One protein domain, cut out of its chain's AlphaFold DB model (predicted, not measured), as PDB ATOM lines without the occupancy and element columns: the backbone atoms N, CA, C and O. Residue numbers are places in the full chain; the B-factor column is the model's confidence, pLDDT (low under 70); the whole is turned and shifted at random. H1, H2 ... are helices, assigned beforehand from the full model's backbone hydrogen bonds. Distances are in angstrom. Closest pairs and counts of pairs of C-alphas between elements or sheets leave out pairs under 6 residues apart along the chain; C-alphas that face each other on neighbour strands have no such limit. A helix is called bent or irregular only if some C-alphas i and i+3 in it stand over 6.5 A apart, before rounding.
ATOM      1  N   LEU A   2     -62.341 -15.308  14.042       84.94
ATOM      2  CA  LEU A   2     -61.679 -15.609  12.751       84.94
ATOM      3  C   LEU A   2     -60.560 -14.626  12.353       84.94
ATOM      4  O   LEU A   2     -59.472 -15.064  12.009       84.94
ATOM      5  N   PHE A   3     -60.784 -13.313  12.468       86.06
ATOM      6  CA  PHE A   3     -59.758 -12.308  12.140       86.06
ATOM      7  C   PHE A   3     -58.527 -12.370  13.048       86.06
ATOM      8  O   PHE A   3     -57.406 -12.262  12.570       86.06
ATOM      9  N   ILE A   4     -58.725 -12.574  14.353       90.12
ATOM     10  CA  ILE A   4     -57.619 -12.669  15.315       90.12
ATOM     11  C   ILE A   4     -56.761 -13.895  15.004       90.12
ATOM     12  O   ILE A   4     -55.539 -13.816  15.064       90.12
ATOM     13  N   HIS A   5     -57.391 -15.018  14.654       90.00
ATOM     14  CA  HIS A   5     -56.664 -16.215  14.248       90.00
ATOM     15  C   HIS A   5     -55.909 -15.992  12.931       90.00
ATOM     16  O   HIS A   5     -54.715 -16.252  12.885       90.00
ATOM     17  N   ALA A   6     -56.556 -15.403  11.919       87.88
ATOM     18  CA  ALA A   6     -55.909 -15.082  10.645       87.88
ATOM     19  C   ALA A   6     -54.686 -14.161  10.812       87.88
ATOM     20  O   ALA A   6     -53.684 -14.362  10.144       87.88
ATOM     21  N   LEU A   7     -54.737 -13.185  11.728       88.19
ATOM     22  CA  LEU A   7     -53.588 -12.322  12.029       88.19
ATOM     23  C   LEU A   7     -52.453 -13.062  12.745       88.19
ATOM     24  O   LEU A   7     -51.290 -12.745  12.521       88.19
ATOM     25  N   ARG A   8     -52.774 -14.021  13.619       91.38
ATOM     26  CA  ARG A   8     -51.768 -14.812  14.348       91.38
ATOM     27  C   ARG A   8     -51.041 -15.797  13.443       91.38
ATOM     28  O   ARG A   8     -49.843 -15.975  13.602       91.38
ATOM     29  N   GLU A   9     -51.767 -16.393  12.505       90.69
ATOM     30  CA  GLU A   9     -51.224 -17.349  11.538       90.69
ATOM     31  C   GLU A   9     -50.721 -16.668  10.256       90.69
ATOM     32  O   GLU A   9     -50.351 -17.358   9.310       90.69
ATOM     33  N   ALA A  10     -50.731 -15.332  10.174       88.25
ATOM     34  CA  ALA A  10     -50.329 -14.611   8.971       88.25
ATOM     35  C   ALA A  10     -48.853 -14.878   8.639       88.25
ATOM     36  O   ALA A  10     -47.962 -14.669   9.464       88.25
ATOM     37  N   HIS A  11     -48.595 -15.304   7.407       88.94
ATOM     38  CA  HIS A  11     -47.262 -15.611   6.909       88.94
ATOM     39  C   HIS A  11     -47.113 -15.102   5.480       88.94
ATOM     40  O   HIS A  11     -48.064 -15.081   4.711       88.94
ATOM     41  N   LEU A  12     -45.893 -14.715   5.110       87.88
ATOM     42  CA  LEU A  12     -45.601 -14.185   3.776       87.88
ATOM     43  C   LEU A  12     -45.704 -15.240   2.653       87.88
ATOM     44  O   LEU A  12     -45.626 -14.880   1.485       87.88
ATOM     45  N   ASP A  13     -45.824 -16.527   2.999       86.19
ATOM     46  CA  ASP A  13     -45.867 -17.659   2.057       86.19
ATOM     47  C   ASP A  13     -47.283 -18.217   1.829       86.19
ATOM     48  O   ASP A  13     -47.438 -19.271   1.217       86.19
ATOM     49  N   ASP A  14     -48.328 -17.527   2.293       83.81
ATOM     50  CA  ASP A  14     -49.724 -17.981   2.169       83.81
ATOM     51  C   ASP A  14     -50.283 -17.877   0.733       83.81
ATOM     52  O   ASP A  14     -51.425 -18.250   0.455       83.81
ATOM     53  N   GLY A  15     -49.473 -17.376  -0.204       81.56
ATOM     54  CA  GLY A  15     -49.853 -17.170  -1.597       81.56
ATOM     55  C   GLY A  15     -50.726 -15.931  -1.822       81.56
ATOM     56  O   GLY A  15     -51.214 -15.733  -2.943       81.56
ATOM     57  N   VAL A  16     -50.898 -15.083  -0.807       81.69
ATOM     58  CA  VAL A  16     -51.623 -13.811  -0.855       81.69
ATOM     59  C   VAL A  16     -50.620 -12.648  -0.783       81.69
ATOM     60  O   VAL A  16     -49.567 -12.727  -0.160       81.69
ATOM     61  N   GLY A  17     -50.915 -11.543  -1.470       86.44
ATOM     62  CA  GLY A  17     -50.059 -10.354  -1.457       86.44
ATOM     63  C   GLY A  17     -48.839 -10.435  -2.385       86.44
ATOM     64  O   GLY A  17     -48.992 -10.715  -3.576       86.44
ATOM     65  N   LEU A  18     -47.648 -10.092  -1.870       88.44
ATOM     66  CA  LEU A  18     -46.409  -9.987  -2.658       88.44
ATOM     67  C   LEU A  18     -45.957 -11.357  -3.174       88.44
ATOM     68  O   LEU A  18     -45.967 -12.339  -2.440       88.44
ATOM     69  N   LYS A  19     -45.519 -11.415  -4.436       88.75
ATOM     70  CA  LYS A  19     -45.091 -12.653  -5.110       88.75
ATOM     71  C   LYS A  19     -43.836 -12.424  -5.943       88.75
ATOM     72  O   LYS A  19     -43.486 -11.283  -6.244       88.75
ATOM     73  N   GLY A  20     -43.195 -13.523  -6.338       89.25
ATOM     74  CA  GLY A  20     -42.032 -13.508  -7.226       89.25
ATOM     75  C   GLY A  20     -40.890 -12.658  -6.673       89.25
ATOM     76  O   GLY A  20     -40.626 -12.672  -5.470       89.25
ATOM     77  N   GLU A  21     -40.261 -11.880  -7.553       87.56
ATOM     78  CA  GLU A  21     -39.114 -11.025  -7.223       87.56
ATOM     79  C   GLU A  21     -39.414 -10.056  -6.068       87.56
ATOM     80  O   GLU A  21     -38.566  -9.818  -5.212       87.56
ATOM     81  N   ALA A  22     -40.636  -9.519  -5.990       86.75
ATOM     82  CA  ALA A  22     -40.993  -8.562  -4.948       86.75
ATOM     83  C   ALA A  22     -40.996  -9.198  -3.545       86.75
ATOM     84  O   ALA A  22     -40.550  -8.571  -2.582       86.75
ATOM     85  N   LEU A  23     -41.457 -10.449  -3.425       90.94
ATOM     86  CA  LEU A  23     -41.394 -11.203  -2.170       90.94
ATOM     87  C   LEU A  23     -39.960 -11.647  -1.853       90.94
ATOM     88  O   LEU A  23     -39.527 -11.566  -0.706       90.94
ATOM     89  N   GLU A  24     -39.210 -12.083  -2.865       91.62
ATOM     90  CA  GLU A  24     -37.809 -12.473  -2.704       91.62
ATOM     91  C   GLU A  24     -36.958 -11.305  -2.194       91.62
ATOM     92  O   GLU A  24     -36.233 -11.453  -1.213       91.62
ATOM     93  N   ARG A  25     -37.115 -10.117  -2.785       89.62
ATOM     94  CA  ARG A  25     -36.452  -8.886  -2.338       89.62
ATOM     95  C   ARG A  25     -36.894  -8.457  -0.944       89.62
ATOM     96  O   ARG A  25     -36.083  -7.931  -0.186       89.62
ATOM     97  N   LEU A  26     -38.152  -8.708  -0.572       90.62
ATOM     98  CA  LEU A  26     -38.604  -8.461   0.796       90.62
ATOM     99  C   LEU A  26     -37.856  -9.351   1.810       90.62
ATOM    100  O   LEU A  26     -37.554  -8.903   2.912       90.62
ATOM    101  N   ARG A  27     -37.520 -10.591   1.447       91.25
ATOM    102  CA  ARG A  27     -36.740 -11.498   2.311       91.25
ATOM    103  C   ARG A  27     -35.249 -11.187   2.291       91.25
ATOM    104  O   ARG A  27     -34.597 -11.247   3.327       91.25
ATOM    105  N   ASN A  28     -34.738 -10.843   1.115       92.31
ATOM    106  CA  ASN A  28     -33.327 -10.612   0.841       92.31
ATOM    107  C   ASN A  28     -33.135  -9.171   0.340       92.31
ATOM    108  O   ASN A  28     -32.930  -8.959  -0.860       92.31
ATOM    109  N   PRO A  29     -33.251  -8.163   1.228       89.00
ATOM    110  CA  PRO A  29     -33.109  -6.774   0.825       89.00
ATOM    111  C   PRO A  29     -31.720  -6.519   0.233       89.00
ATOM    112  O   PRO A  29     -30.719  -6.931   0.823       89.00
ATOM    113  N   PRO A  30     -31.628  -5.771  -0.878       87.50
ATOM    114  CA  PRO A  30     -30.346  -5.288  -1.361       87.50
ATOM    115  C   PRO A  30     -29.652  -4.443  -0.284       87.50
ATOM    116  O   PRO A  30     -30.297  -3.631   0.375       87.50
ATOM    117  N   SER A  31     -28.341  -4.604  -0.115       83.94
ATOM    118  CA  SER A  31     -27.563  -3.887   0.908       83.94
ATOM    119  C   SER A  31     -26.932  -2.585   0.413       83.94
ATOM    120  O   SER A  31     -26.476  -1.772   1.214       83.94
ATOM    121  N   TYR A  32     -26.911  -2.366  -0.901       86.44
ATOM    122  CA  TYR A  32     -26.386  -1.148  -1.510       86.44
ATOM    123  C   TYR A  32     -27.431  -0.017  -1.492       86.44
ATOM    124  O   TYR A  32     -28.634  -0.309  -1.535       86.44
ATOM    125  N   PRO A  33     -27.010   1.264  -1.464       85.19
ATOM    126  CA  PRO A  33     -27.917   2.411  -1.515       85.19
ATOM    127  C   PRO A  33     -28.904   2.329  -2.685       85.19
ATOM    128  O   PRO A  33     -28.583   1.806  -3.752       85.19
ATOM    129  N   ALA A  34     -30.133   2.802  -2.483       79.50
ATOM    130  CA  ALA A  34     -31.081   2.925  -3.583       79.50
ATOM    131  C   ALA A  34     -30.676   4.135  -4.437       79.50
ATOM    132  O   ALA A  34     -30.564   5.234  -3.902       79.50
ATOM    133  N   THR A  35     -30.462   3.940  -5.738       78.06
ATOM    134  CA  THR A  35     -30.209   5.044  -6.669       78.06
ATOM    135  C   THR A  35     -31.358   5.178  -7.659       78.06
ATOM    136  O   THR A  35     -32.053   4.207  -7.971       78.06
ATOM    137  N   VAL A  36     -31.587   6.407  -8.118       77.25
ATOM    138  CA  VAL A  36     -32.613   6.755  -9.109       77.25
ATOM    139  C   VAL A  36     -31.899   7.159 -10.397       77.25
ATOM    140  O   VAL A  36     -32.054   8.264 -10.901       77.25
ATOM    141  N   ASP A  37     -31.056   6.264 -10.906       79.88
ATOM    142  CA  ASP A  37     -30.248   6.537 -12.104       79.88
ATOM    143  C   ASP A  37     -30.917   6.014 -13.381       79.88
ATOM    144  O   ASP A  37     -30.474   6.309 -14.489       79.88
ATOM    145  N   ASP A  38     -32.004   5.250 -13.240       81.94
ATOM    146  CA  ASP A  38     -32.743   4.719 -14.377       81.94
ATOM    147  C   ASP A  38     -33.432   5.861 -15.158       81.94
ATOM    148  O   ASP A  38     -34.217   6.626 -14.578       81.94
ATOM    149  N   PRO A  39     -33.173   5.999 -16.473       81.44
ATOM    150  CA  PRO A  39     -33.804   7.030 -17.293       81.44
ATOM    151  C   PRO A  39     -35.334   6.930 -17.320       81.44
ATOM    152  O   PRO A  39     -36.011   7.958 -17.381       81.44
ATOM    153  N   GLY A  40     -35.886   5.715 -17.241       81.62
ATOM    154  CA  GLY A  40     -37.327   5.479 -17.194       81.62
ATOM    155  C   GLY A  40     -37.957   5.968 -15.892       81.62
ATOM    156  O   GLY A  40     -38.982   6.651 -15.928       81.62
ATOM    157  N   ILE A  41     -37.319   5.709 -14.747       80.00
ATOM    158  CA  ILE A  41     -37.776   6.219 -13.446       80.00
ATOM    159  C   ILE A  41     -37.704   7.750 -13.412       80.00
ATOM    160  O   ILE A  41     -38.664   8.396 -12.990       80.00
ATOM    161  N   ASN A  42     -36.615   8.350 -13.898       84.06
ATOM    162  CA  ASN A  42     -36.489   9.810 -13.958       84.06
ATOM    163  C   ASN A  42     -37.561  10.450 -14.846       84.06
ATOM    164  O   ASN A  42     -38.171  11.456 -14.465       84.06
ATOM    165  N   PHE A  43     -37.830   9.849 -16.008       84.44
ATOM    166  CA  PHE A  43     -38.925  10.262 -16.878       84.44
ATOM    167  C   PHE A  43     -40.276  10.168 -16.156       84.44
ATOM    168  O   PHE A  43     -41.027  11.144 -16.143       84.44
ATOM    169  N   ALA A  44     -40.563   9.041 -15.497       81.50
ATOM    170  CA  ALA A  44     -41.814   8.826 -14.775       81.50
ATOM    171  C   ALA A  44     -42.024   9.842 -13.636       81.50
ATOM    172  O   ALA A  44     -43.121  10.381 -13.489       81.50
ATOM    173  N   LEU A  45     -40.978  10.151 -12.864       84.00
ATOM    174  CA  LEU A  45     -41.030  11.159 -11.799       84.00
ATOM    175  C   LEU A  45     -41.254  12.567 -12.357       84.00
ATOM    176  O   LEU A  45     -42.116  13.298 -11.868       84.00
ATOM    177  N   SER A  46     -40.520  12.933 -13.409       86.25
ATOM    178  CA  SER A  46     -40.650  14.238 -14.069       86.25
ATOM    179  C   SER A  46     -42.056  14.429 -14.638       86.25
ATOM    180  O   SER A  46     -42.678  15.473 -14.454       86.25
ATOM    181  N   MET A  47     -42.583  13.382 -15.270       85.81
ATOM    182  CA  MET A  47     -43.943  13.322 -15.781       85.81
ATOM    183  C   MET A  47     -44.977  13.468 -14.658       85.81
ATOM    184  O   MET A  47     -45.873  14.297 -14.773       85.81
ATOM    185  N   PHE A  48     -44.851  12.719 -13.558       83.31
ATOM    186  CA  PHE A  48     -45.764  12.826 -12.414       83.31
ATOM    187  C   PHE A  48     -45.807  14.250 -11.842       83.31
ATOM    188  O   PHE A  48     -46.884  14.790 -11.592       83.31
ATOM    189  N   LEU A  49     -44.642  14.884 -11.681       87.56
ATOM    190  CA  LEU A  49     -44.548  16.262 -11.198       87.56
ATOM    191  C   LEU A  49     -45.164  17.263 -12.186       87.56
ATOM    192  O   LEU A  49     -45.870  18.176 -11.757       87.56
ATOM    193  N   ALA A  50     -44.948  17.075 -13.490       87.31
ATOM    194  CA  ALA A  50     -45.512  17.930 -14.533       87.31
ATOM    195  C   ALA A  50     -47.042  17.804 -14.644       87.31
ATOM    196  O   ALA A  50     -47.728  18.795 -14.888       87.31
ATOM    197  N   LEU A  51     -47.582  16.601 -14.429       86.38
ATOM    198  CA  LEU A  51     -49.009  16.301 -14.582       86.38
ATOM    199  C   LEU A  51     -49.836  16.497 -13.309       86.38
ATOM    200  O   LEU A  51     -51.038  16.241 -13.321       86.38
ATOM    201  N   LYS A  52     -49.238  16.981 -12.215       82.94
ATOM    202  CA  LYS A  52     -49.898  17.123 -10.903       82.94
ATOM    203  C   LYS A  52     -51.234  17.885 -10.943       82.94
ATOM    204  O   LYS A  52     -52.094  17.657 -10.096       82.94
ATOM    205  N   HIS A  53     -51.402  18.795 -11.903       87.12
ATOM    206  CA  HIS A  53     -52.615  19.601 -12.095       87.12
ATOM    207  C   HIS A  53     -53.339  19.317 -13.419       87.12
ATOM    208  O   HIS A  53     -54.245  20.056 -13.802       87.12
ATOM    209  N   SER A  54     -52.929  18.276 -14.137       88.81
ATOM    210  CA  SER A  54     -53.546  17.867 -15.394       88.81
ATOM    211  C   SER A  54     -54.813  17.043 -15.155       88.81
ATOM    212  O   SER A  54     -55.099  16.606 -14.040       88.81
ATOM    213  N   SER A  55     -55.599  16.840 -16.212       89.31
ATOM    214  CA  SER A  55     -56.763  15.958 -16.155       89.31
ATOM    215  C   SER A  55     -56.341  14.488 -16.074       89.31
ATOM    216  O   SER A  55     -55.281  14.100 -16.565       89.31
ATOM    217  N   GLU A  56     -57.220  13.652 -15.524       85.88
ATOM    218  CA  GLU A  56     -57.059  12.192 -15.522       85.88
ATOM    219  C   GLU A  56     -56.881  11.635 -16.945       85.88
ATOM    220  O   GLU A  56     -56.050  10.762 -17.173       85.88
ATOM    221  N   ALA A  57     -57.579  12.212 -17.929       89.44
ATOM    222  CA  ALA A  57     -57.420  11.845 -19.336       89.44
ATOM    223  C   ALA A  57     -55.988  12.088 -19.847       89.44
ATOM    224  O   ALA A  57     -55.401  11.208 -20.470       89.44
ATOM    225  N   ALA A  58     -55.395  13.247 -19.534       88.69
ATOM    226  CA  ALA A  58     -54.015  13.541 -19.917       88.69
ATOM    227  C   ALA A  58     -53.014  12.604 -19.219       88.69
ATOM    228  O   ALA A  58     -52.026  12.194 -19.828       88.69
ATOM    229  N   TYR A  59     -53.275  12.237 -17.961       85.19
ATOM    230  CA  TYR A  59     -52.475  11.239 -17.253       85.19
ATOM    231  C   TYR A  59     -52.514   9.876 -17.955       85.19
ATOM    232  O   TYR A  59     -51.458   9.295 -18.200       85.19
ATOM    233  N   GLU A  60     -53.698   9.385 -18.325       85.81
ATOM    234  CA  GLU A  60     -53.848   8.074 -18.967       85.81
ATOM    235  C   GLU A  60     -53.226   8.015 -20.372       85.81
ATOM    236  O   GLU A  60     -52.562   7.026 -20.708       85.81
ATOM    237  N   ASP A  61     -53.345   9.082 -21.169       88.94
ATOM    238  CA  ASP A  61     -52.705   9.167 -22.489       88.94
ATOM    239  C   ASP A  61     -51.178   9.050 -22.377       88.94
ATOM    240  O   ASP A  61     -50.534   8.264 -23.085       88.94
ATOM    241  N   ILE A  62     -50.583   9.799 -21.445       86.12
ATOM    242  CA  ILE A  62     -49.129   9.830 -21.275       86.12
ATOM    243  C   ILE A  62     -48.638   8.545 -20.608       86.12
ATOM    244  O   ILE A  62     -47.636   7.981 -21.048       86.12
ATOM    245  N   ARG A  63     -49.356   8.016 -19.614       81.00
ATOM    246  CA  ARG A  63     -49.063   6.710 -19.007       81.00
ATOM    247  C   ARG A  63     -49.037   5.604 -20.061       81.00
ATOM    248  O   ARG A  63     -48.114   4.788 -20.078       81.00
ATOM    249  N   THR A  64     -50.015   5.595 -20.967       85.00
ATOM    250  CA  THR A  64     -50.083   4.631 -22.073       85.00
ATOM    251  C   THR A  64     -48.882   4.761 -23.008       85.00
ATOM    252  O   THR A  64     -48.328   3.750 -23.443       85.00
ATOM    253  N   ALA A  65     -48.448   5.988 -23.313       85.44
ATOM    254  CA  ALA A  65     -47.247   6.225 -24.108       85.44
ATOM    255  C   ALA A  65     -45.969   5.774 -23.375       85.44
ATOM    256  O   ALA A  65     -45.137   5.087 -23.966       85.44
ATOM    257  N   ALA A  66     -45.843   6.088 -22.084       82.56
ATOM    258  CA  ALA A  66     -44.695   5.744 -21.249       82.56
ATOM    259  C   ALA A  66     -44.490   4.225 -21.141       82.56
ATOM    260  O   ALA A  66     -43.372   3.744 -21.320       82.56
ATOM    261  N   HIS A  67     -45.572   3.462 -20.947       79.62
ATOM    262  CA  HIS A  67     -45.524   1.996 -20.872       79.62
ATOM    263  C   HIS A  67     -44.956   1.326 -22.130       79.62
ATOM    264  O   HIS A  67     -44.452   0.208 -22.048       79.62
ATOM    265  N   ARG A  68     -45.027   1.979 -23.298       80.31
ATOM    266  CA  ARG A  68     -44.447   1.448 -24.544       80.31
ATOM    267  C   ARG A  68     -42.931   1.607 -24.594       80.31
ATOM    268  O   ARG A  68     -42.266   0.812 -25.247       80.31
ATOM    269  N   CYS A  69     -42.408   2.639 -23.941       79.56
ATOM    270  CA  CYS A  69     -40.994   3.000 -23.993       79.56
ATOM    271  C   CYS A  69     -40.201   2.429 -22.815       79.56
ATOM    272  O   CYS A  69     -39.011   2.162 -22.958       79.56
ATOM    273  N   PHE A  70     -40.853   2.230 -21.668       75.62
ATOM    274  CA  PHE A  70     -40.216   1.798 -20.429       75.62
ATOM    275  C   PHE A  70     -40.935   0.557 -19.878       75.62
ATOM    276  O   PHE A  70     -41.978   0.681 -19.229       75.62
ATOM    277  N   PRO A  71     -40.425  -0.659 -20.155       63.28
ATOM    278  CA  PRO A  71     -40.955  -1.878 -19.561       63.28
ATOM    279  C   PRO A  71     -40.541  -1.949 -18.085       63.28
ATOM    280  O   PRO A  71     -39.412  -2.302 -17.757       63.28
ATOM    281  N   GLY A  72     -41.456  -1.578 -17.194       63.09
ATOM    282  CA  GLY A  72     -41.250  -1.587 -15.745       63.09
ATOM    283  C   GLY A  72     -42.104  -0.522 -15.064       63.09
ATOM    284  O   GLY A  72     -42.351   0.539 -15.632       63.09
ATOM    285  N   GLY A  73     -42.601  -0.804 -13.862       61.78
ATOM    286  CA  GLY A  73     -43.476   0.108 -13.130       61.78
ATOM    287  C   GLY A  73     -43.567  -0.241 -11.650       61.78
ATOM    288  O   GLY A  73     -43.126  -1.305 -11.217       61.78
ATOM    289  N   VAL A  74     -44.121   0.683 -10.867       68.00
ATOM    290  CA  VAL A  74     -44.457   0.429  -9.464       68.00
ATOM    291  C   VAL A  74     -45.858  -0.161  -9.420       68.00
ATOM    292  O   VAL A  74     -46.837   0.549  -9.648       68.00
ATOM    293  N   ASP A  75     -45.945  -1.450  -9.108       70.94
ATOM    294  CA  ASP A  75     -47.222  -2.131  -8.928       70.94
ATOM    295  C   ASP A  75     -47.646  -2.132  -7.458       70.94
ATOM    296  O   ASP A  75     -46.840  -2.251  -6.533       70.94
TER     297      ASP A  75
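This is residues 2 to 75 of the 147 residues of an uncharacterized protein of Suillus luteus UH-Slu-Lm8-n1 (UniProt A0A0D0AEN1). An open, drawn-out chain of helices: two longer helices, H3 and H4, run side by side in opposite directions at one end, while the two short helices H1 and H2 are strung out away from them on long links, H1 at the far end. Residues 2 to 11, of which 2 to 8 belong to H1, stick out, and so does the stretch of residues 28 to 35 between H2 and H3; after H4, residues 70 to 75 run back toward the middle of the whole. The printed part has 74 residues with four named helices, in the order H1, H2, H3, H4, and no named strand; its class is all helix. It is extended, with a radius of gyration of the C-alphas of 17.8 A and spans of 45 by 34 by 21 A.

The printed part begins with H1, residues 2 to 8, whose C-alpha 2 is at (-61.679, -15.609, 12.751). H2 is residues 20 to 27, with C-alpha 20 at (-42.032, -13.508, -7.226). H3, residues 39 to 50, measures 16.2 A from first to last C-alpha. H4, residues 56 to 69, is the longest helix with 14 residues and measures 20.4 A; its C-alpha 69 is at (-40.994, 3.000, -23.993). No helix is bent or irregular.

H1 touches no helix, and it is apart from H2, H3 and H4. H2 touches no helix either, and it is apart from H3 and H4. H3 and H4 are close but not clearly touching, with 1 pair of C-alphas within 8 A; the closest C-alphas are those of Ala 44 and Ala 66, 7.7 A apart. Their lines stand at a shallow tilt of 10 degrees and they run opposite ways, with 11.8 A from centre to centre. In H1, H2 and H3 every O i to N i+4 pair is within hydrogen-bond range; in H4 it is 8 of 10.

The two C-alphas farthest apart are those of Leu 2 and Pro 39, at 46.8 A; the C-alphas of Leu 2 and Asp 75, the first and last printed, are 29.3 A apart. The printed part has no cut. The links from H1 to H2 and from H2 to H3 are long, with 11 residues each, and the link from H3 to H4 is tight, with 5 residues. Residues 52 to 58, of which 56 to 58 belong to H4, also stand free. Without the stretches that stand free, the body has 49 residues and spans 39 by 24 by 19 A. The mean pLDDT of the printed part is 84.3, and confidence is low, under 70, at residues 71 to 74.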